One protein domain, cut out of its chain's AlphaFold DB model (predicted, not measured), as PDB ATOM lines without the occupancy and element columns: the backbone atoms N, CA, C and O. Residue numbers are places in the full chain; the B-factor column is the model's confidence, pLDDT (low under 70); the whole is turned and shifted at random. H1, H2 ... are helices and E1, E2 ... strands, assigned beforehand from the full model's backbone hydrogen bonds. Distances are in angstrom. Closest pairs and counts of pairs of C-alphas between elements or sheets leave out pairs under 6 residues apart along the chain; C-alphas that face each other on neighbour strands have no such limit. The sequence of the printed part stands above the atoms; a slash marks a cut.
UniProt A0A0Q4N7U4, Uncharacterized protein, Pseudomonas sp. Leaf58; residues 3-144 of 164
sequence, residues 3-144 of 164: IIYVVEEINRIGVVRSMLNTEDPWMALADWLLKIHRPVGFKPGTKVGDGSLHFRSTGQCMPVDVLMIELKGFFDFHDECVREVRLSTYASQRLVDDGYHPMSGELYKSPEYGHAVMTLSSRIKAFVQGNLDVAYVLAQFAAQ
ATOM      1  N   ILE A   3     249.577 302.331 309.123       71.31
ATOM      2  CA  ILE A   3     249.817 300.971 308.646       71.31
ATOM      3  C   ILE A   3     248.455 300.327 308.410       71.31
ATOM      4  O   ILE A   3     247.646 300.263 309.332       71.31
ATOM      5  N   ILE A   4     248.222 299.866 307.184       80.69
ATOM      6  CA  ILE A   4     247.074 299.028 306.839       80.69
ATOM      7  C   ILE A   4     247.562 297.593 306.712       80.69
ATOM      8  O   ILE A   4     248.567 297.331 306.045       80.69
ATOM      9  N   TYR A   5     246.844 296.680 307.354       81.25
ATOM     10  CA  TYR A   5     247.029 295.245 307.228       81.25
ATOM     11  C   TYR A   5     246.085 294.719 306.159       81.25
ATOM     12  O   TYR A   5     244.886 295.008 306.185       81.25
ATOM     13  N   VAL A   6     246.626 293.924 305.242       86.06
ATOM     14  CA  VAL A   6     245.864 293.316 304.157       86.06
ATOM     15  C   VAL A   6     245.990 291.815 304.186       86.06
ATOM     16  O   VAL A   6     247.099 291.285 304.166       86.06
ATOM     17  N   VAL A   7     244.840 291.144 304.216       88.00
ATOM     18  CA  VAL A   7     244.746 289.686 304.173       88.00
ATOM     19  C   VAL A   7     244.134 289.248 302.854       88.00
ATOM     20  O   VAL A   7     242.931 289.398 302.635       88.00
ATOM     21  N   GLU A   8     244.945 288.645 301.999       89.62
ATOM     22  CA  GLU A   8     244.559 288.166 300.676       89.62
ATOM     23  C   GLU A   8     244.463 286.642 300.668       89.62
ATOM     24  O   GLU A   8     245.276 285.940 301.268       89.62
ATOM     25  N   GLU A   9     243.469 286.117 299.962       89.44
ATOM     26  CA  GLU A   9     243.388 284.701 299.617       89.44
ATOM     27  C   GLU A   9     243.396 284.555 298.095       89.44
ATOM     28  O   GLU A   9     242.498 285.057 297.416       89.44
ATOM     29  N   ILE A  10     244.394 283.849 297.565       87.25
ATOM     30  CA  ILE A  10     244.662 283.711 296.133       87.25
ATOM     31  C   ILE A  10     244.607 282.226 295.766       87.25
ATOM     32  O   ILE A  10     245.245 281.387 296.400       87.25
ATOM     33  N   ASN A  11     243.848 281.883 294.727       83.19
ATOM     34  CA  ASN A  11     243.807 280.515 294.194       83.19
ATOM     35  C   ASN A  11     244.749 280.369 292.987       83.19
ATOM     36  O   ASN A  11     245.132 281.370 292.387       83.19
ATOM     37  N   ARG A  12     245.030 279.125 292.559       71.56
ATOM     38  CA  ARG A  12     245.861 278.748 291.383       71.56
ATOM     39  C   ARG A  12     245.663 279.587 290.101       71.56
ATOM     40  O   ARG A  12     246.549 279.623 289.259       71.56
ATOM     41  N   ILE A  13     244.522 280.258 289.936       58.91
ATOM     42  CA  ILE A  13     244.185 281.089 288.766       58.91
ATOM     43  C   ILE A  13     244.553 282.581 288.960       58.91
ATOM     44  O   ILE A  13     244.156 283.419 288.160       58.91
ATOM     45  N   GLY A  14     245.235 282.957 290.049       58.34
ATOM     46  CA  GLY A  14     245.569 284.357 290.369       58.34
ATOM     47  C   GLY A  14     244.362 285.231 290.735       58.34
ATOM     48  O   GLY A  14     244.508 286.420 291.001       58.34
ATOM     49  N   VAL A  15     243.157 284.653 290.772       64.88
ATOM     50  CA  VAL A  15     241.940 285.344 291.196       64.88
ATOM     51  C   VAL A  15     241.960 285.452 292.719       64.88
ATOM     52  O   VAL A  15     241.884 284.437 293.420       64.88
ATOM     53  N   VAL A  16     242.049 286.686 293.218       66.50
ATOM     54  CA  VAL A  16     241.849 287.010 294.635       66.50
ATOM     55  C   VAL A  16     240.412 286.647 295.004       66.50
ATOM     56  O   VAL A  16     239.456 287.200 294.462       66.50
ATOM     57  N   ARG A  17     240.250 285.687 295.915       78.69
ATOM     58  CA  ARG A  17     238.940 285.218 296.388       78.69
ATOM     59  C   ARG A  17     238.387 286.097 297.510       78.69
ATOM     60  O   ARG A  17     237.172 286.181 297.693       78.69
ATOM     61  N   SER A  18     239.282 286.704 298.281       88.12
ATOM     62  CA  SER A  18     238.971 287.533 299.440       88.12
ATOM     63  C   SER A  18     240.134 288.471 299.728       88.12
ATOM     64  O   SER A  18     241.288 288.043 299.674       88.12
ATOM     65  N   MET A  19     239.818 289.723 300.049       89.94
ATOM     66  CA  MET A  19     240.773 290.729 300.507       89.94
ATOM     67  C   MET A  19     240.136 291.521 301.648       89.94
ATOM     68  O   MET A  19     239.065 292.095 301.452       89.94
ATOM     69  N   LEU A  20     240.775 291.526 302.818       90.44
ATOM     70  CA  LEU A  20     240.392 292.330 303.982       90.44
ATOM     71  C   LEU A  20     241.451 293.403 304.218       90.44
ATOM     72  O   LEU A  20     242.612 293.046 304.395       90.44
ATOM     73  N   ASN A  21     241.036 294.666 304.303       89.06
ATOM     74  CA  ASN A  21     241.884 295.787 304.701       89.06
ATOM     75  C   ASN A  21     241.450 296.280 306.083       89.06
ATOM     76  O   ASN A  21     240.289 296.662 306.262       89.06
ATOM     77  N   THR A  22     242.369 296.289 307.048       87.31
ATOM     78  CA  THR A  22     242.082 296.782 308.400       87.31
ATOM     79  C   THR A  22     243.294 297.434 309.065       87.31
ATOM     80  O   THR A  22     244.438 297.075 308.786       87.31
ATOM     81  N   GLU A  23     243.057 298.381 309.964       83.44
ATOM     82  CA  GLU A  23     244.044 298.974 310.869       83.44
ATOM     83  C   GLU A  23     244.297 298.109 312.117       83.44
ATOM     84  O   GLU A  23     245.286 298.324 312.821       83.44
ATOM     85  N   ASP A  24     243.434 297.127 312.409       83.81
ATOM     86  CA  ASP A  24     243.577 296.255 313.577       83.81
ATOM     87  C   ASP A  24     244.430 295.007 313.247       83.81
ATOM     88  O   ASP A  24     243.927 294.063 312.621       83.81
ATOM     89  N   PRO A  25     245.698 294.927 313.714       78.56
ATOM     90  CA  PRO A  25     246.575 293.784 313.441       78.56
ATOM     91  C   PRO A  25     245.991 292.453 313.922       78.56
ATOM     92  O   PRO A  25     246.261 291.400 313.346       78.56
ATOM     93  N   TRP A  26     245.179 292.481 314.978       82.44
ATOM     94  CA  TRP A  26     244.600 291.280 315.568       82.44
ATOM     95  C   TRP A  26     243.411 290.768 314.761       82.44
ATOM     96  O   TRP A  26     243.207 289.557 314.684       82.44
ATOM     97  N   MET A  27     242.644 291.665 314.132       86.25
ATOM     98  CA  MET A  27     241.621 291.268 313.159       86.25
ATOM     99  C   MET A  27     242.256 290.683 311.902       86.25
ATOM    100  O   MET A  27     241.799 289.645 311.429       86.25
ATOM    101  N   ALA A  28     243.338 291.291 311.414       85.44
ATOM    102  CA  ALA A  28     244.069 290.781 310.259       85.44
ATOM    103  C   ALA A  28     244.652 289.379 310.525       85.44
ATOM    104  O   ALA A  28     244.470 288.456 309.729       85.44
ATOM    105  N   LEU A  29     245.270 289.174 311.693       81.88
ATOM    106  CA  LEU A  29     245.761 287.858 312.100       81.88
ATOM    107  C   LEU A  29     244.624 286.838 312.275       81.88
ATOM    108  O   LEU A  29     244.768 285.685 311.875       81.88
ATOM    109  N   ALA A  30     243.489 287.242 312.853       85.88
ATOM    110  CA  ALA A  30     242.334 286.365 313.023       85.88
ATOM    111  C   ALA A  30     241.741 285.901 311.681       85.88
ATOM    112  O   ALA A  30     241.435 284.716 311.537       85.88
ATOM    113  N   ASP A  31     241.607 286.796 310.698       88.50
ATOM    114  CA  ASP A  31     241.147 286.429 309.353       88.50
ATOM    115  C   ASP A  31     242.136 285.482 308.660       88.50
ATOM    116  O   ASP A  31     241.731 284.450 308.121       88.50
ATOM    117  N   TRP A  32     243.443 285.756 308.760       86.25
ATOM    118  CA  TRP A  32     244.479 284.860 308.239       86.25
ATOM    119  C   TRP A  32     244.383 283.452 308.858       86.25
ATOM    120  O   TRP A  32     244.344 282.459 308.131       86.25
ATOM    121  N   LEU A  33     244.246 283.357 310.188       80.38
ATOM    122  CA  LEU A  33     244.098 282.086 310.913       80.38
ATOM    123  C   LEU A  33     242.831 281.313 310.509       80.38
ATOM    124  O   LEU A  33     242.862 280.087 310.373       80.38
ATOM    125  N   LEU A  34     241.710 282.004 310.294       82.81
ATOM    126  CA  LEU A  34     240.465 281.370 309.851       82.81
ATOM    127  C   LEU A  34     240.578 280.821 308.426       82.81
ATOM    128  O   LEU A  34     240.159 279.682 308.185       82.81
ATOM    129  N   LYS A  35     241.194 281.580 307.512       83.88
ATOM    130  CA  LYS A  35     241.451 281.156 306.126       83.88
ATOM    131  C   LYS A  35     242.331 279.909 306.059       83.88
ATOM    132  O   LYS A  35     242.078 279.048 305.212       83.88
ATOM    133  N   ILE A  36     243.310 279.770 306.963       77.94
ATOM    134  CA  ILE A  36     244.167 278.577 306.985       77.94
ATOM    135  C   ILE A  36     243.513 277.367 307.670       77.94
ATOM    136  O   ILE A  36     243.717 276.233 307.244       77.94
ATOM    137  N   HIS A  37     242.690 277.578 308.703       73.00
ATOM    138  CA  HIS A  37     242.052 276.467 309.412       73.00
ATOM    139  C   HIS A  37     240.881 275.879 308.610       73.00
ATOM    140  O   HIS A  37     240.652 274.665 308.628       73.00
ATOM    141  N   ARG A  38     240.118 276.719 307.904       67.69
ATOM    142  CA  ARG A  38     238.963 276.294 307.104       67.69
ATOM    143  C   ARG A  38     239.120 276.760 305.665       67.69
ATOM    144  O   ARG A  38     238.446 277.707 305.256       67.69
ATOM    145  N   PRO A  39     239.973 276.092 304.874       65.06
ATOM    146  CA  PRO A  39     240.203 276.504 303.503       65.06
ATOM    147  C   PRO A  39     238.902 276.353 302.691       65.06
ATOM    148  O   PRO A  39     238.457 275.258 302.350       65.06
ATOM    149  N   VAL A  40     238.281 277.488 302.365       68.00
ATOM    150  CA  VAL A  40     236.990 277.572 301.660       68.00
ATOM    151  C   VAL A  40     237.110 276.968 300.263       68.00
ATOM    152  O   VAL A  40     238.096 277.203 299.576       68.00
ATOM    153  N   GLY A  41     236.115 276.222 299.787       67.56
ATOM    154  CA  GLY A  41     236.122 275.658 298.430       67.56
ATOM    155  C   GLY A  41     236.919 274.362 298.253       67.56
ATOM    156  O   GLY A  41     236.935 273.833 297.146       67.56
ATOM    157  N   PHE A  42     237.505 273.819 299.321       68.19
ATOM    158  CA  PHE A  42     237.863 272.402 299.382       68.19
ATOM    159  C   PHE A  42     236.659 271.585 299.863       68.19
ATOM    160  O   PHE A  42     235.754 272.111 300.518       68.19
ATOM    161  N   LYS A  43     236.615 270.293 299.514       63.75
ATOM    162  CA  LYS A  43     235.508 269.419 299.923       63.75
ATOM    163  C   LYS A  43     235.438 269.341 301.458       63.75
ATOM    164  O   LYS A  43     236.494 269.273 302.098       63.75
ATOM    165  N   PRO A  44     234.233 269.310 302.058       58.72
ATOM    166  CA  PRO A  44     234.080 269.060 303.489       58.72
ATOM    167  C   PRO A  44     234.853 267.802 303.910       58.72
ATOM    168  O   PRO A  44     234.757 266.774 303.246       58.72
ATOM    169  N   GLY A  45     235.644 267.896 304.983       59.59
ATOM    170  CA  GLY A  45     236.491 266.795 305.462       59.59
ATOM    171  C   GLY A  45     237.895 266.729 304.851       59.59
ATOM    172  O   GLY A  45     238.645 265.817 305.192       59.59
ATOM    173  N   THR A  46     238.283 267.684 303.995       64.44
ATOM    174  CA  THR A  46     239.689 267.840 303.584       64.44
ATOM    175  C   THR A  46     240.526 268.148 304.820       64.44
ATOM    176  O   THR A  46     240.351 269.195 305.443       64.44
ATOM    177  N   LYS A  47     241.401 267.215 305.192       60.84
ATOM    178  CA  LYS A  47     242.300 267.395 306.323       60.84
ATOM    179  C   LYS A  47     243.587 268.084 305.880       60.84
ATOM    180  O   LYS A  47     244.092 267.817 304.792       60.84
ATOM    181  N   VAL A  48     244.092 268.972 306.728       64.62
ATOM    182  CA  VAL A  48     245.346 269.699 306.525       64.62
ATOM    183  C   VAL A  48     246.416 269.035 307.388       64.62
ATOM    184  O   VAL A  48     246.214 268.889 308.591       64.62
ATOM    185  N   GLY A  49     247.541 268.646 306.787       55.94
ATOM    186  CA  GLY A  49     248.724 268.162 307.516       55.94
ATOM    187  C   GLY A  49     248.863 266.641 307.685       55.94
ATOM    188  O   GLY A  49     249.989 266.186 307.854       55.94
ATOM    189  N   ASP A  50     247.792 265.845 307.576       54.50
ATOM    190  CA  ASP A  50     247.820 264.368 307.709       54.50
ATOM    191  C   ASP A  50     247.315 263.604 306.456       54.50
ATOM    192  O   ASP A  50     247.120 262.390 306.509       54.50
ATOM    193  N   GLY A  51     247.092 264.297 305.326       63.00
ATOM    194  CA  GLY A  51     246.507 263.752 304.088       63.00
ATOM    195  C   GLY A  51     247.114 264.336 302.801       63.00
ATOM    196  O   GLY A  51     248.321 264.502 302.710       63.00
ATOM    197  N   SER A  52     246.289 264.639 301.792       65.75
ATOM    198  CA  SER A  52     246.717 265.108 300.457       65.75
ATOM    199  C   SER A  52     246.903 266.625 300.318       65.75
ATOM    200  O   SER A  52     247.352 267.086 299.271       65.75
ATOM    201  N   LEU A  53     246.557 267.399 301.352       74.56
ATOM    202  CA  LEU A  53     246.732 268.849 301.401       74.56
ATOM    203  C   LEU A  53     247.739 269.207 302.501       74.56
ATOM    204  O   LEU A  53     247.480 269.021 303.696       74.56
ATOM    205  N   HIS A  54     248.879 269.743 302.088       79.25
ATOM    206  CA  HIS A  54     249.961 270.153 302.969       79.25
ATOM    207  C   HIS A  54     249.926 271.664 303.157       79.25
ATOM    208  O   HIS A  54     249.809 272.417 302.195       79.25
ATOM    209  N   PHE A  55     250.015 272.105 304.410       79.81
ATOM    210  CA  PHE A  55     250.156 273.517 304.732       79.81
ATOM    211  C   PHE A  55     251.597 273.808 305.120       79.81
ATOM    212  O   PHE A  55     252.149 273.165 306.015       79.81
ATOM    213  N   ARG A  56     252.183 274.816 304.484       79.25
ATOM    214  CA  ARG A  56     253.461 275.397 304.897       79.25
ATOM    215  C   ARG A  56     253.309 276.899 305.013       79.25
ATOM    216  O   ARG A  56     252.548 277.510 304.272       79.25
ATOM    217  N   SER A  57     254.047 277.510 305.929       78.38
ATOM    218  CA  SER A  57     254.050 278.961 306.075       78.38
ATOM    219  C   SER A  57     255.462 279.514 306.050       78.38
ATOM    220  O   SER A  57     256.413 278.865 306.485       78.38
ATOM    221  N   THR A  58     255.591 280.722 305.517       74.75
ATOM    222  CA  THR A  58     256.836 281.486 305.497       74.75
ATOM    223  C   THR A  58     256.521 282.916 305.886       74.75
ATOM    224  O   THR A  58     255.497 283.449 305.460       74.75
ATOM    225  N   GLY A  59     257.409 283.560 306.630       69.81
ATOM    226  CA  GLY A  59     257.299 284.981 306.905       69.81
ATOM    227  C   GLY A  59     258.569 285.727 306.559       69.81
ATOM    228  O   GLY A  59     259.664 285.162 306.584       69.81
ATOM    229  N   GLN A  60     258.404 286.993 306.205       62.00
ATOM    230  CA  GLN A  60     259.491 287.902 305.889       62.00
ATOM    231  C   GLN A  60     259.216 289.263 306.521       62.00
ATOM    232  O   GLN A  60     258.081 289.730 306.581       62.00
ATOM    233  N   CYS A  61     260.284 289.905 306.979       56.69
ATOM    234  CA  CYS A  61     260.272 291.303 307.374       56.69
ATOM    235  C   CYS A  61     261.214 292.037 306.421       56.69
ATOM    236  O   CYS A  61     262.413 291.754 306.404       56.69
ATOM    237  N   MET A  62     260.676 292.931 305.594       46.75
ATOM    238  CA  MET A  62     261.476 293.773 304.711       46.75
ATOM    239  C   MET A  62     261.376 295.237 305.156       46.75
ATOM    240  O   MET A  62     260.273 295.779 305.271       46.75
ATOM    241  N   PRO A  63     262.513 295.910 305.394       48.81
ATOM    242  CA  PRO A  63     262.518 297.337 305.660       48.81
ATOM    243  C   PRO A  63     262.360 298.098 304.337       48.81
ATOM    244  O   PRO A  63     263.316 298.251 303.582       48.81
ATOM    245  N   VAL A  64     261.148 298.578 304.055       43.31
ATOM    246  CA  VAL A  64     260.898 299.605 303.033       43.31
ATOM    247  C   VAL A  64     260.101 300.719 303.703       43.31
ATOM    248  O   VAL A  64     258.930 300.521 304.011       43.31
ATOM    249  N   ASP A  65     260.769 301.842 303.978       45.50
ATOM    250  CA  ASP A  65     260.298 303.086 304.617       45.50
ATOM    251  C   ASP A  65     259.616 302.958 305.999       45.50
ATOM    252  O   ASP A  65     260.052 303.600 306.954       45.50
ATOM    253  N   VAL A  66     258.592 302.112 306.152       47.78
ATOM    254  CA  VAL A  66     257.938 301.729 307.415       47.78
ATOM    255  C   VAL A  66     257.538 300.250 307.323       47.78
ATOM    256  O   VAL A  66     256.498 299.933 306.763       47.78
ATOM    257  N   LEU A  67     258.393 299.360 307.845       50.78
ATOM    258  CA  LEU A  67     258.154 297.934 308.156       50.78
ATOM    259  C   LEU A  67     257.086 297.212 307.300       50.78
ATOM    260  O   LEU A  67     255.897 297.199 307.634       50.78
ATOM    261  N   MET A  68     257.531 296.514 306.251       54.09
ATOM    262  CA  MET A  68     256.704 295.531 305.553       54.09
ATOM    263  C   MET A  68     256.872 294.168 306.238       54.09
ATOM    264  O   MET A  68     257.923 293.534 306.122       54.09
ATOM    265  N   ILE A  69     255.854 293.729 306.978       63.81
ATOM    266  CA  ILE A  69     255.758 292.370 307.517       63.81
ATOM    267  C   ILE A  69     254.858 291.589 306.575       63.81
ATOM    268  O   ILE A  69     253.734 292.007 306.294       63.81
ATOM    269  N   GLU A  70     255.352 290.457 306.096       72.75
ATOM    270  CA  GLU A  70     254.617 289.567 305.216       72.75
ATOM    271  C   GLU A  70     254.588 288.159 305.813       72.75
ATOM    272  O   GLU A  70     255.631 287.580 306.109       72.75
ATOM    273  N   LEU A  71     253.392 287.599 305.982       77.94
ATOM    274  CA  LEU A  71     253.168 286.213 306.377       77.94
ATOM    275  C   LEU A  71     252.390 285.505 305.269       77.94
ATOM    276  O   LEU A  71     251.267 285.889 304.944       77.94
ATOM    277  N   LYS A  72     252.976 284.449 304.710       83.88
ATOM    278  CA  LYS A  72     252.375 283.623 303.660       83.88
ATOM    279  C   LYS A  72     252.090 282.230 304.185       83.88
ATOM    280  O   LYS A  72     252.943 281.612 304.817       83.88
ATOM    281  N   GLY A  73     250.895 281.738 303.903       84.62
ATOM    282  CA  GLY A  73     250.484 280.356 304.077       84.62
ATOM    283  C   GLY A  73     250.194 279.740 302.715       84.62
ATOM    284  O   GLY A  73     249.367 280.262 301.972       84.62
ATOM    285  N   PHE A  74     250.856 278.638 302.393       85.88
ATOM    286  CA  PHE A  74     250.696 277.911 301.141       85.88
ATOM    287  C   PHE A  74     250.014 276.581 301.403       85.88
ATOM    288  O   PHE A  74     250.361 275.864 302.345       85.88
ATOM    289  N   PHE A  75     249.052 276.269 300.546       85.44
ATOM    290  CA  PHE A  75     248.394 274.981 300.485       85.44
ATOM    291  C   PHE A  75     248.879 274.252 299.244       85.44
ATOM    292  O   PHE A  75     248.538 274.639 298.122       85.44
ATOM    293  N   ASP A  76     249.646 273.193 299.462       85.38
ATOM    294  CA  ASP A  76     250.166 272.337 298.407       85.38
ATOM    295  C   ASP A  76     249.339 271.050 298.348       85.38
ATOM    296  O   ASP A  76     249.068 270.412 299.368       85.38
ATOM    297  N   PHE A  77     248.904 270.682 297.149       81.25
ATOM    298  CA  PHE A  77     248.279 269.393 296.887       81.25
ATOM    299  C   PHE A  77     249.265 268.567 296.065       81.25
ATOM    300  O   PHE A  77     249.536 268.901 294.911       81.25
ATOM    301  N   HIS A  78     249.829 267.520 296.675       79.94
ATOM    302  CA  HIS A  78     251.080 266.911 296.207       79.94
ATOM    303  C   HIS A  78     252.202 267.967 296.129       79.94
ATOM    304  O   HIS A  78     252.473 268.613 297.137       79.94
ATOM    305  N   ASP A  79     252.803 268.178 294.956       76.69
ATOM    306  CA  ASP A  79     253.899 269.136 294.742       76.69
ATOM    307  C   ASP A  79     253.435 270.463 294.112       76.69
ATOM    308  O   ASP A  79     254.249 271.319 293.760       76.69
ATOM    309  N   GLU A  80     252.121 270.654 293.940       82.25
ATOM    310  CA  GLU A  80     251.560 271.861 293.334       82.25
ATOM    311  C   GLU A  80     250.915 272.774 294.384       82.25
ATOM    312  O   GLU A  80     249.981 272.376 295.084       82.25
ATOM    313  N   CYS A  81     251.341 274.041 294.429       84.75
ATOM    314  CA  CYS A  81     250.659 275.072 295.210       84.75
ATOM    315  C   CYS A  81     249.295 275.382 294.577       84.75
ATOM    316  O   CYS A  81     249.201 275.888 293.454       84.75
ATOM    317  N   VAL A  82     248.221 275.078 295.302       84.94
ATOM    318  CA  VAL A  82     246.840 275.276 294.836       84.94
ATOM    319  C   VAL A  82     246.195 276.536 295.416       84.94
ATOM    320  O   VAL A  82     245.220 277.042 294.844       84.94
ATOM    321  N   ARG A  83     246.736 277.060 296.524       86.88
ATOM    322  CA  ARG A  83     246.273 278.289 297.180       86.88
ATOM    323  C   ARG A  83     247.371 278.941 298.019       86.88
ATOM    324  O   ARG A  83     248.132 278.259 298.700       86.88
ATOM    325  N   GLU A  84     247.330 280.267 298.063       88.38
ATOM    326  CA  GLU A  84     248.116 281.113 298.956       88.38
ATOM    327  C   GLU A  84     247.193 282.002 299.806       88.38
ATOM    328  O   GLU A  84     246.194 282.538 299.320       88.38
ATOM    329  N   VAL A  85     247.524 282.158 301.086       87.81
ATOM    330  CA  VAL A  85     246.913 283.127 302.000       87.81
ATOM    331  C   VAL A  85     248.009 284.042 302.522       87.81
ATOM    332  O   VAL A  85     248.958 283.581 303.159       87.81
ATOM    333  N   ARG A  86     247.878 285.340 302.282       86.94
ATOM    334  CA  ARG A  86     248.918 286.331 302.550       86.94
ATOM    335  C   ARG A  86     248.398 287.399 303.499       86.94
ATOM    336  O   ARG A  86     247.343 287.962 303.252       86.94
ATOM    337  N   LEU A  87     249.145 287.691 304.554       85.50
ATOM    338  CA  LEU A  87     248.973 288.867 305.404       85.50
ATOM    339  C   LEU A  87     250.152 289.806 305.146       85.50
ATOM    340  O   LEU A  87     251.294 289.385 305.296       85.50
ATOM    341  N   SER A  88     249.885 291.048 304.748       80.50
ATOM    342  CA  SER A  88     250.910 292.065 304.472       80.50
ATOM    343  C   SER A  88     250.590 293.391 305.143       80.50
ATOM    344  O   SER A  88     249.425 293.687 305.401       80.50
ATOM    345  N   THR A  89     251.608 294.216 305.366       77.50
ATOM    346  CA  THR A  89     251.448 295.619 305.765       77.50
ATOM    347  C   THR A  89     251.804 296.565 304.621       77.50
ATOM    348  O   THR A  89     252.771 296.334 303.896       77.50
ATOM    349  N   TYR A  90     251.059 297.661 304.466       72.56
ATOM    350  CA  TYR A  90     251.498 298.798 303.655       72.56
ATOM    351  C   TYR A  90     251.157 300.138 304.303       72.56
ATOM    352  O   TYR A  90     250.211 300.280 305.080       72.56
ATOM    353  N   ALA A  91     251.943 301.148 303.948       69.56
ATOM    354  CA  ALA A  91     251.724 302.522 304.354       69.56
ATOM    355  C   ALA A  91     250.609 303.166 303.514       69.56
ATOM    356  O   ALA A  91     250.746 303.315 302.300       69.56
ATOM    357  N   SER A  92     249.510 303.569 304.152       67.62
ATOM    358  CA  SER A  92     248.375 304.201 303.469       67.62
ATOM    359  C   SER A  92     248.243 305.681 303.817       67.62
ATOM    360  O   SER A  92     248.501 306.109 304.948       67.62
ATOM    361  N   GLN A  93     247.797 306.459 302.827       66.56
ATOM    362  CA  GLN A  93     247.319 307.834 303.011       66.56
ATOM    363  C   GLN A  93     245.797 307.906 303.235       66.56
ATOM    364  O   GLN A  93     245.288 308.963 303.604       66.56
ATOM    365  N   ARG A  94     245.062 306.807 303.013       64.50
ATOM    366  CA  ARG A  94     243.611 306.737 303.252       64.50
ATOM    367  C   ARG A  94     243.320 306.551 304.748       64.50
ATOM    368  O   ARG A  94     244.116 305.941 305.454       64.50
ATOM    369  N   LEU A  95     242.199 307.113 305.213       55.28
ATOM    370  CA  LEU A  95     241.846 307.294 306.635       55.28
ATOM    371  C   LEU A  95     240.816 306.283 307.182       55.28
ATOM    372  O   LEU A  95     240.247 306.526 308.244       55.28
ATOM    373  N   VAL A  96     240.509 305.209 306.454       61.53
ATOM    374  CA  VAL A  96     239.373 304.330 306.772       61.53
ATOM    375  C   VAL A  96     239.715 302.856 306.598       61.53
ATOM    376  O   VAL A  96     240.435 302.489 305.672       61.53
ATOM    377  N   ASP A  97     239.145 302.035 307.484       71.31
ATOM    378  CA  ASP A  97     239.015 300.591 307.289       71.31
ATOM    379  C   ASP A  97     238.106 300.345 306.083       71.31
ATOM    380  O   ASP A  97     236.910 300.643 306.125       71.31
ATOM    381  N   ASP A  98     238.672 299.798 305.007       78.88
ATOM    382  CA  ASP A  98     237.904 299.467 303.800       78.88
ATOM    383  C   ASP A  98     237.144 298.131 303.954       78.88
ATOM    384  O   ASP A  98     236.291 297.799 303.129       78.88
ATOM    385  N   GLY A  99     237.432 297.360 305.012       88.12
ATOM    386  CA  GLY A  99     236.792 296.075 305.275       88.12
ATOM    387  C   GLY A  99     237.082 295.056 304.171       88.12
ATOM    388  O   GLY A  99     238.189 295.005 303.628       88.12
ATOM    389  N   TYR A 100     236.102 294.205 303.855       88.69
ATOM    390  CA  TYR A 100     236.236 293.257 302.748       88.69
ATOM    391  C   TYR A 100     236.023 293.942 301.399       88.69
ATOM    392  O   TYR A 100     235.006 294.598 301.176       88.69
ATOM    393  N   HIS A 101     236.935 293.697 300.456       88.19
ATOM    394  CA  HIS A 101     236.827 294.196 299.088       88.19
ATOM    395  C   HIS A 101     235.508 293.732 298.428       88.19
ATOM    396  O   HIS A 101     235.133 292.569 298.618       88.19
ATOM    397  N   PRO A 102     234.832 294.551 297.591       84.81
ATOM    398  CA  PRO A 102     233.538 294.201 296.985       84.81
ATOM    399  C   PRO A 102     233.533 292.898 296.173       84.81
ATOM    400  O   PRO A 102     232.522 292.197 296.125       84.81
ATOM    401  N   MET A 103     234.672 292.558 295.562       85.00
ATOM    402  CA  MET A 103     234.859 291.316 294.796       85.00
ATOM    403  C   MET A 103     235.119 290.077 295.667       85.00
ATOM    404  O   MET A 103     235.223 288.974 295.132       85.00
ATOM    405  N   SER A 104     235.234 290.230 296.991       87.56
ATOM    406  CA  SER A 104     235.356 289.092 297.903       87.56
ATOM    407  C   SER A 104     234.097 288.227 297.837       87.56
ATOM    408  O   SER A 104     232.979 288.739 297.725       87.56
ATOM    409  N   GLY A 105     234.269 286.908 297.940       85.19
ATOM    410  CA  GLY A 105     233.141 285.973 297.947       85.19
ATOM    411  C   GLY A 105     232.139 286.255 299.078       85.19
ATOM    412  O   GLY A 105     232.524 286.696 300.160       85.19
ATOM    413  N   GLU A 106     230.857 285.954 298.846       85.88
ATOM    414  CA  GLU A 106     229.758 286.245 299.790       85.88
ATOM    415  C   GLU A 106     229.988 285.704 301.207       85.88
ATOM    416  O   GLU A 106     229.633 286.362 302.179       85.88
ATOM    417  N   LEU A 107     230.649 284.549 301.345       85.81
ATOM    418  CA  LEU A 107     230.971 283.965 302.651       85.81
ATOM    419  C   LEU A 107     231.765 284.923 303.553       85.81
ATOM    420  O   LEU A 107     231.471 285.010 304.738       85.81
ATOM    421  N   TYR A 108     232.749 285.646 303.012       86.56
ATOM    422  CA  TYR A 108     233.595 286.552 303.806       86.56
ATOM    423  C   TYR A 108     232.846 287.824 304.214       86.56
ATOM    424  O   TYR A 108     233.191 288.458 305.205       86.56
ATOM    425  N   LYS A 109     231.801 288.171 303.456       87.44
ATOM    426  CA  LYS A 109     230.911 289.305 303.720       87.44
ATOM    427  C   LYS A 109     229.749 288.928 304.645       87.44
ATOM    428  O   LYS A 109     228.967 289.799 305.017       87.44
ATOM    429  N   SER A 110     229.618 287.651 305.015       89.19
ATOM    430  CA  SER A 110     228.532 287.195 305.874       89.19
ATOM    431  C   SER A 110     228.730 287.681 307.322       89.19
ATOM    432  O   SER A 110     229.865 287.704 307.820       89.19
ATOM    433  N   PRO A 111     227.645 288.039 308.037       89.00
ATOM    434  CA  PRO A 111     227.726 288.438 309.442       89.00
ATOM    435  C   PRO A 111     228.361 287.366 310.338       89.00
ATOM    436  O   PRO A 111     229.099 287.687 311.268       89.00
ATOM    437  N   GLU A 112     228.111 286.088 310.048       88.25
ATOM    438  CA  GLU A 112     228.633 284.952 310.811       88.25
ATOM    439  C   GLU A 112     230.157 284.856 310.702       88.25
ATOM    440  O   GLU A 112     230.834 284.625 311.711       88.25
ATOM    441  N   TYR A 113     230.707 285.060 309.500       87.88
ATOM    442  CA  TYR A 113     232.152 285.069 309.289       87.88
ATOM    443  C   TYR A 113     232.798 286.265 309.994       87.88
ATOM    444  O   TYR A 113     233.743 286.091 310.766       87.88
ATOM    445  N   GLY A 114     232.237 287.466 309.816       89.06
ATOM    446  CA  GLY A 114     232.705 288.671 310.508       89.06
ATOM    447  C   GLY A 114     232.699 288.511 312.033       89.06
ATOM    448  O   GLY A 114     233.682 288.837 312.703       89.06
ATOM    449  N   HIS A 115     231.640 287.921 312.593       88.75
ATOM    450  CA  HIS A 115     231.556 287.615 314.021       88.75
ATOM    451  C   HIS A 115     232.637 286.621 314.481       88.75
ATOM    452  O   HIS A 115     233.221 286.796 315.557       88.75
ATOM    453  N   ALA A 116     232.940 285.595 313.680       86.12
ATOM    454  CA  ALA A 116     234.008 284.643 313.985       86.12
ATOM    455  C   ALA A 116     235.389 285.324 314.035       86.12
ATOM    456  O   ALA A 116     236.141 285.090 314.987       86.12
ATOM    457  N   VAL A 117     235.686 286.210 313.076       88.94
ATOM    458  CA  VAL A 117     236.928 287.006 313.043       88.94
ATOM    459  C   VAL A 117     237.043 287.881 314.293       88.94
ATOM    460  O   VAL A 117     238.053 287.826 314.993       88.94
ATOM    461  N   MET A 118     235.995 288.641 314.631       89.62
ATOM    462  CA  MET A 118     235.990 289.515 315.815       89.62
ATOM    463  C   MET A 118     236.166 288.735 317.124       89.62
ATOM    464  O   MET A 118     236.911 289.153 318.016       89.62
ATOM    465  N   THR A 119     235.509 287.578 317.233       87.06
ATOM    466  CA  THR A 119     235.625 286.700 318.405       87.06
ATOM    467  C   THR A 119     237.056 286.193 318.568       87.06
ATOM    468  O   THR A 119     237.608 286.245 319.669       87.06
ATOM    469  N   LEU A 120     237.672 285.713 317.484       83.31
ATOM    470  CA  LEU A 120     239.041 285.206 317.515       83.31
ATOM    471  C   LEU A 120     240.048 286.328 317.802       83.31
ATOM    472  O   LEU A 120     240.900 286.156 318.670       83.31
ATOM    473  N   SER A 121     239.892 287.494 317.170       85.31
ATOM    474  CA  SER A 121     240.700 288.693 317.447       85.31
ATOM    475  C   SER A 121     240.664 289.064 318.932       85.31
ATOM    476  O   SER A 121     241.708 289.222 319.562       85.31
ATOM    477  N   SER A 122     239.473 289.098 319.537       85.38
ATOM    478  CA  SER A 122     239.314 289.407 320.964       85.38
ATOM    479  C   SER A 122     240.027 288.395 321.868       85.38
ATOM    480  O   SER A 122     240.631 288.778 322.870       85.38
ATOM    481  N   ARG A 123     240.012 287.105 321.503       78.69
ATOM    482  CA  ARG A 123     240.747 286.053 322.227       78.69
ATOM    483  C   ARG A 123     242.257 286.217 322.099       78.69
ATOM    484  O   ARG A 123     242.952 286.099 323.104       78.69
ATOM    485  N   ILE A 124     242.754 286.516 320.899       76.31
ATOM    486  CA  ILE A 124     244.181 286.779 320.679       76.31
ATOM    487  C   ILE A 124     244.615 287.985 321.523       76.31
ATOM    488  O   ILE A 124     245.582 287.886 322.272       76.31
ATOM    489  N   LYS A 125     243.859 289.091 321.493       77.38
ATOM    490  CA  LYS A 125     244.137 290.289 322.306       77.38
ATOM    491  C   LYS A 125     244.207 289.980 323.802       77.38
ATOM    492  O   LYS A 125     245.136 290.424 324.472       77.38
ATOM    493  N   ALA A 126     243.250 289.202 324.315       76.31
ATOM    494  CA  ALA A 126     243.234 288.789 325.716       76.31
ATOM    495  C   ALA A 126     244.454 287.928 326.088       76.31
ATOM    496  O   ALA A 126     244.941 288.009 327.214       76.31
ATOM    497  N   PHE A 127     244.951 287.126 325.145       70.19
ATOM    498  CA  PHE A 127     246.091 286.240 325.354       70.19
ATOM    499  C   PHE A 127     247.448 286.960 325.272       70.19
ATOM    500  O   PHE A 127     248.372 286.587 325.986       70.19
ATOM    501  N   VAL A 128     247.588 287.984 324.419       66.44
ATOM    502  CA  VAL A 128     248.914 288.513 324.033       66.44
ATOM    503  C   VAL A 128     249.405 289.706 324.877       66.44
ATOM    504  O   VAL A 128     250.582 290.039 324.786       66.44
ATOM    505  N   GLN A 129     248.568 290.330 325.722       58.31
ATOM    506  CA  GLN A 129     248.932 291.382 326.708       58.31
ATOM    507  C   GLN A 129     250.113 292.328 326.324       58.31
ATOM    508  O   GLN A 129     250.928 292.685 327.167       58.31
ATOM    509  N   GLY A 130     250.203 292.776 325.063       53.91
ATOM    510  CA  GLY A 130     251.054 293.906 324.660       53.91
ATOM    511  C   GLY A 130     252.441 293.638 324.047       53.91
ATOM    512  O   GLY A 130     253.170 294.609 323.876       53.91
ATOM    513  N   ASN A 131     252.825 292.415 323.658       53.66
ATOM    514  CA  ASN A 131     254.111 292.200 322.960       53.66
ATOM    515  C   ASN A 131     253.964 292.054 321.433       53.66
ATOM    516  O   ASN A 131     253.277 291.159 320.941       53.66
ATOM    517  N   LEU A 132     254.645 292.933 320.687       49.16
ATOM    518  CA  LEU A 132     254.446 293.145 319.245       49.16
ATOM    519  C   LEU A 132     255.117 292.101 318.317       49.16
ATOM    520  O   LEU A 132     254.746 292.035 317.153       49.16
ATOM    521  N   ASP A 133     256.007 291.236 318.823       52.41
ATOM    522  CA  ASP A 133     256.642 290.119 318.074       52.41
ATOM    523  C   ASP A 133     256.105 288.717 318.460       52.41
ATOM    524  O   ASP A 133     256.508 287.687 317.921       52.41
ATOM    525  N   VAL A 134     255.150 288.643 319.393       47.12
ATOM    526  CA  VAL A 134     254.711 287.386 320.043       47.12
ATOM    527  C   VAL A 134     253.676 286.596 319.228       47.12
ATOM    528  O   VAL A 134     253.483 285.397 319.432       47.12
ATOM    529  N   ALA A 135     253.037 287.226 318.244       40.09
ATOM    530  CA  ALA A 135     251.976 286.611 317.448       40.09
ATOM    531  C   ALA A 135     252.498 285.772 316.261       40.09
ATOM    532  O   ALA A 135     251.933 284.719 315.958       40.09
ATOM    533  N   TYR A 136     253.622 286.183 315.658       47.19
ATOM    534  CA  TYR A 136     254.377 285.393 314.672       47.19
ATOM    535  C   TYR A 136     254.836 284.042 315.266       47.19
ATOM    536  O   TYR A 136     254.782 282.998 314.617       47.19
ATOM    537  N   VAL A 137     255.193 284.067 316.555       48.31
ATOM    538  CA  VAL A 137     255.689 282.958 317.385       48.31
ATOM    539  C   VAL A 137     254.575 281.993 317.840       48.31
ATOM    540  O   VAL A 137     254.837 280.804 318.005       48.31
ATOM    541  N   LEU A 138     253.318 282.444 317.971       47.31
ATOM    542  CA  LEU A 138     252.172 281.590 318.349       47.31
ATOM    543  C   LEU A 138     251.482 280.918 317.148       47.31
ATOM    544  O   LEU A 138     250.978 279.803 317.280       47.31
ATOM    545  N   ALA A 139     251.499 281.548 315.969       40.25
ATOM    546  CA  ALA A 139     250.954 280.976 314.735       40.25
ATOM    547  C   ALA A 139     251.814 279.822 314.168       40.25
ATOM    548  O   ALA A 139     251.256 278.869 313.631       40.25
ATOM    549  N   GLN A 140     253.144 279.843 314.347       49.88
ATOM    550  CA  GLN A 140     254.029 278.696 314.056       49.88
ATOM    551  C   GLN A 140     253.805 277.518 315.030       49.88
ATOM    552  O   GLN A 140     253.796 276.364 314.608       49.88
ATOM    553  N   PHE A 141     253.558 277.798 316.315       46.50
ATOM    554  CA  PHE A 141     253.378 276.786 317.369       46.50
ATOM    555  C   PHE A 141     251.992 276.104 317.319       46.50
ATOM    556  O   PHE A 141     251.886 274.889 317.458       46.50
ATOM    557  N   ALA A 142     250.917 276.858 317.052       43.28
ATOM    558  CA  ALA A 142     249.549 276.331 316.957       43.28
ATOM    559  C   ALA A 142     249.257 275.602 315.627       43.28
ATOM    560  O   ALA A 142     248.335 274.790 315.565       43.28
ATOM    561  N   ALA A 143     250.025 275.873 314.566       42.47
ATOM    562  CA  ALA A 143     249.907 275.186 313.277       42.47
ATOM    563  C   ALA A 143     250.478 273.750 313.286       42.47
ATOM    564  O   ALA A 143     250.154 272.977 312.388       42.47
ATOM    565  N   GLN A 144     251.292 273.380 314.287       48.00
ATOM    566  CA  GLN A 144     251.819 272.016 314.469       48.00
ATOM    567  C   GLN A 144     251.039 271.185 315.505       48.00
ATOM    568  O   GLN A 144     251.143 269.960 315.492       48.00
TER     569      GLN A 144
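Overview. This is residues 3 to 144 of the 164 residues of an uncharacterized protein of Pseudomonas sp. Leaf58 (UniProt A0A0Q4N7U4). A twisted sheet of five strands has H1 packed along one face, and H3 crosses H1 on the side away from the sheet; the other face is bare. H2 and H4 lie near the two ends of H3 and graze the sheet. The printed part has 142 residues, with four named helices and five named strands in the order E1 E2 H1 E3 E4 E5 H2 H3 H4; the class is mixed. The sheet, E2 E1 E5 E4 E3, is antiparallel. The whole is compact, with a radius of gyration of the C-alphas of 14.9 A and spans of 40 by 32 by 30 A.

Arrangement. Edge strand E2, residues 16 to 22, forms a hairpin with E1, residues 3 to 11, with N 7 and O 20 2.9 A apart. N 6 is 2.8 A from O 88 of E5, residues 80 to 92, which bends by 52 degrees at residue 83. E3, residues 53 to 62, E4, residues 68 to 77, and E5 form a meander, each strand the antiparallel neighbour of the one before; N 58 and O 72 are 2.9 A apart, N 73 and O 85 2.8 A. In two layers, helix on sheet, H1, residues 25 to 37, runs along the strands over E1 and E5, at a height over the sheet of 8.2 A; the closest C-alphas of H1 and E1 are those of Ala 28 and Tyr 5, 6.2 A apart. H3, residues 111 to 128, touches H1 with residues 117 to 125 alone, at a steep tilt of 65 degrees, opposite ways; their closest C-alphas, of Trp 26 and Ser 121, are 5.0 A apart. H2, residues 106 to 109, and H4, residues 134 to 142, only graze the sheet. Every O i to N i+4 pair is within hydrogen-bond range in H1 and H3, 3 of 5 in H4; H2 is too short for one.

Along the chain. E1 begins at C-alpha 3 (249.817, 300.971, 308.646); H4 ends at C-alpha 142 (249.549, 276.331, 316.957). From first to last C-alpha E5 measures 34.0 A, E3 29.1 A, E4 28.8 A, H3 25.7 A and H1 18.3 A.

Size, cuts and confidence. The C-alphas farthest apart, of Gly 51 and Gln 93, are 44.1 A apart. The printed part has no cut; the links H1 to E3 and E5 to H2 are long. Mean pLDDT of the printed part is 73.3; 53 residues are under 70, among them 38 to 52 and 128 to 144.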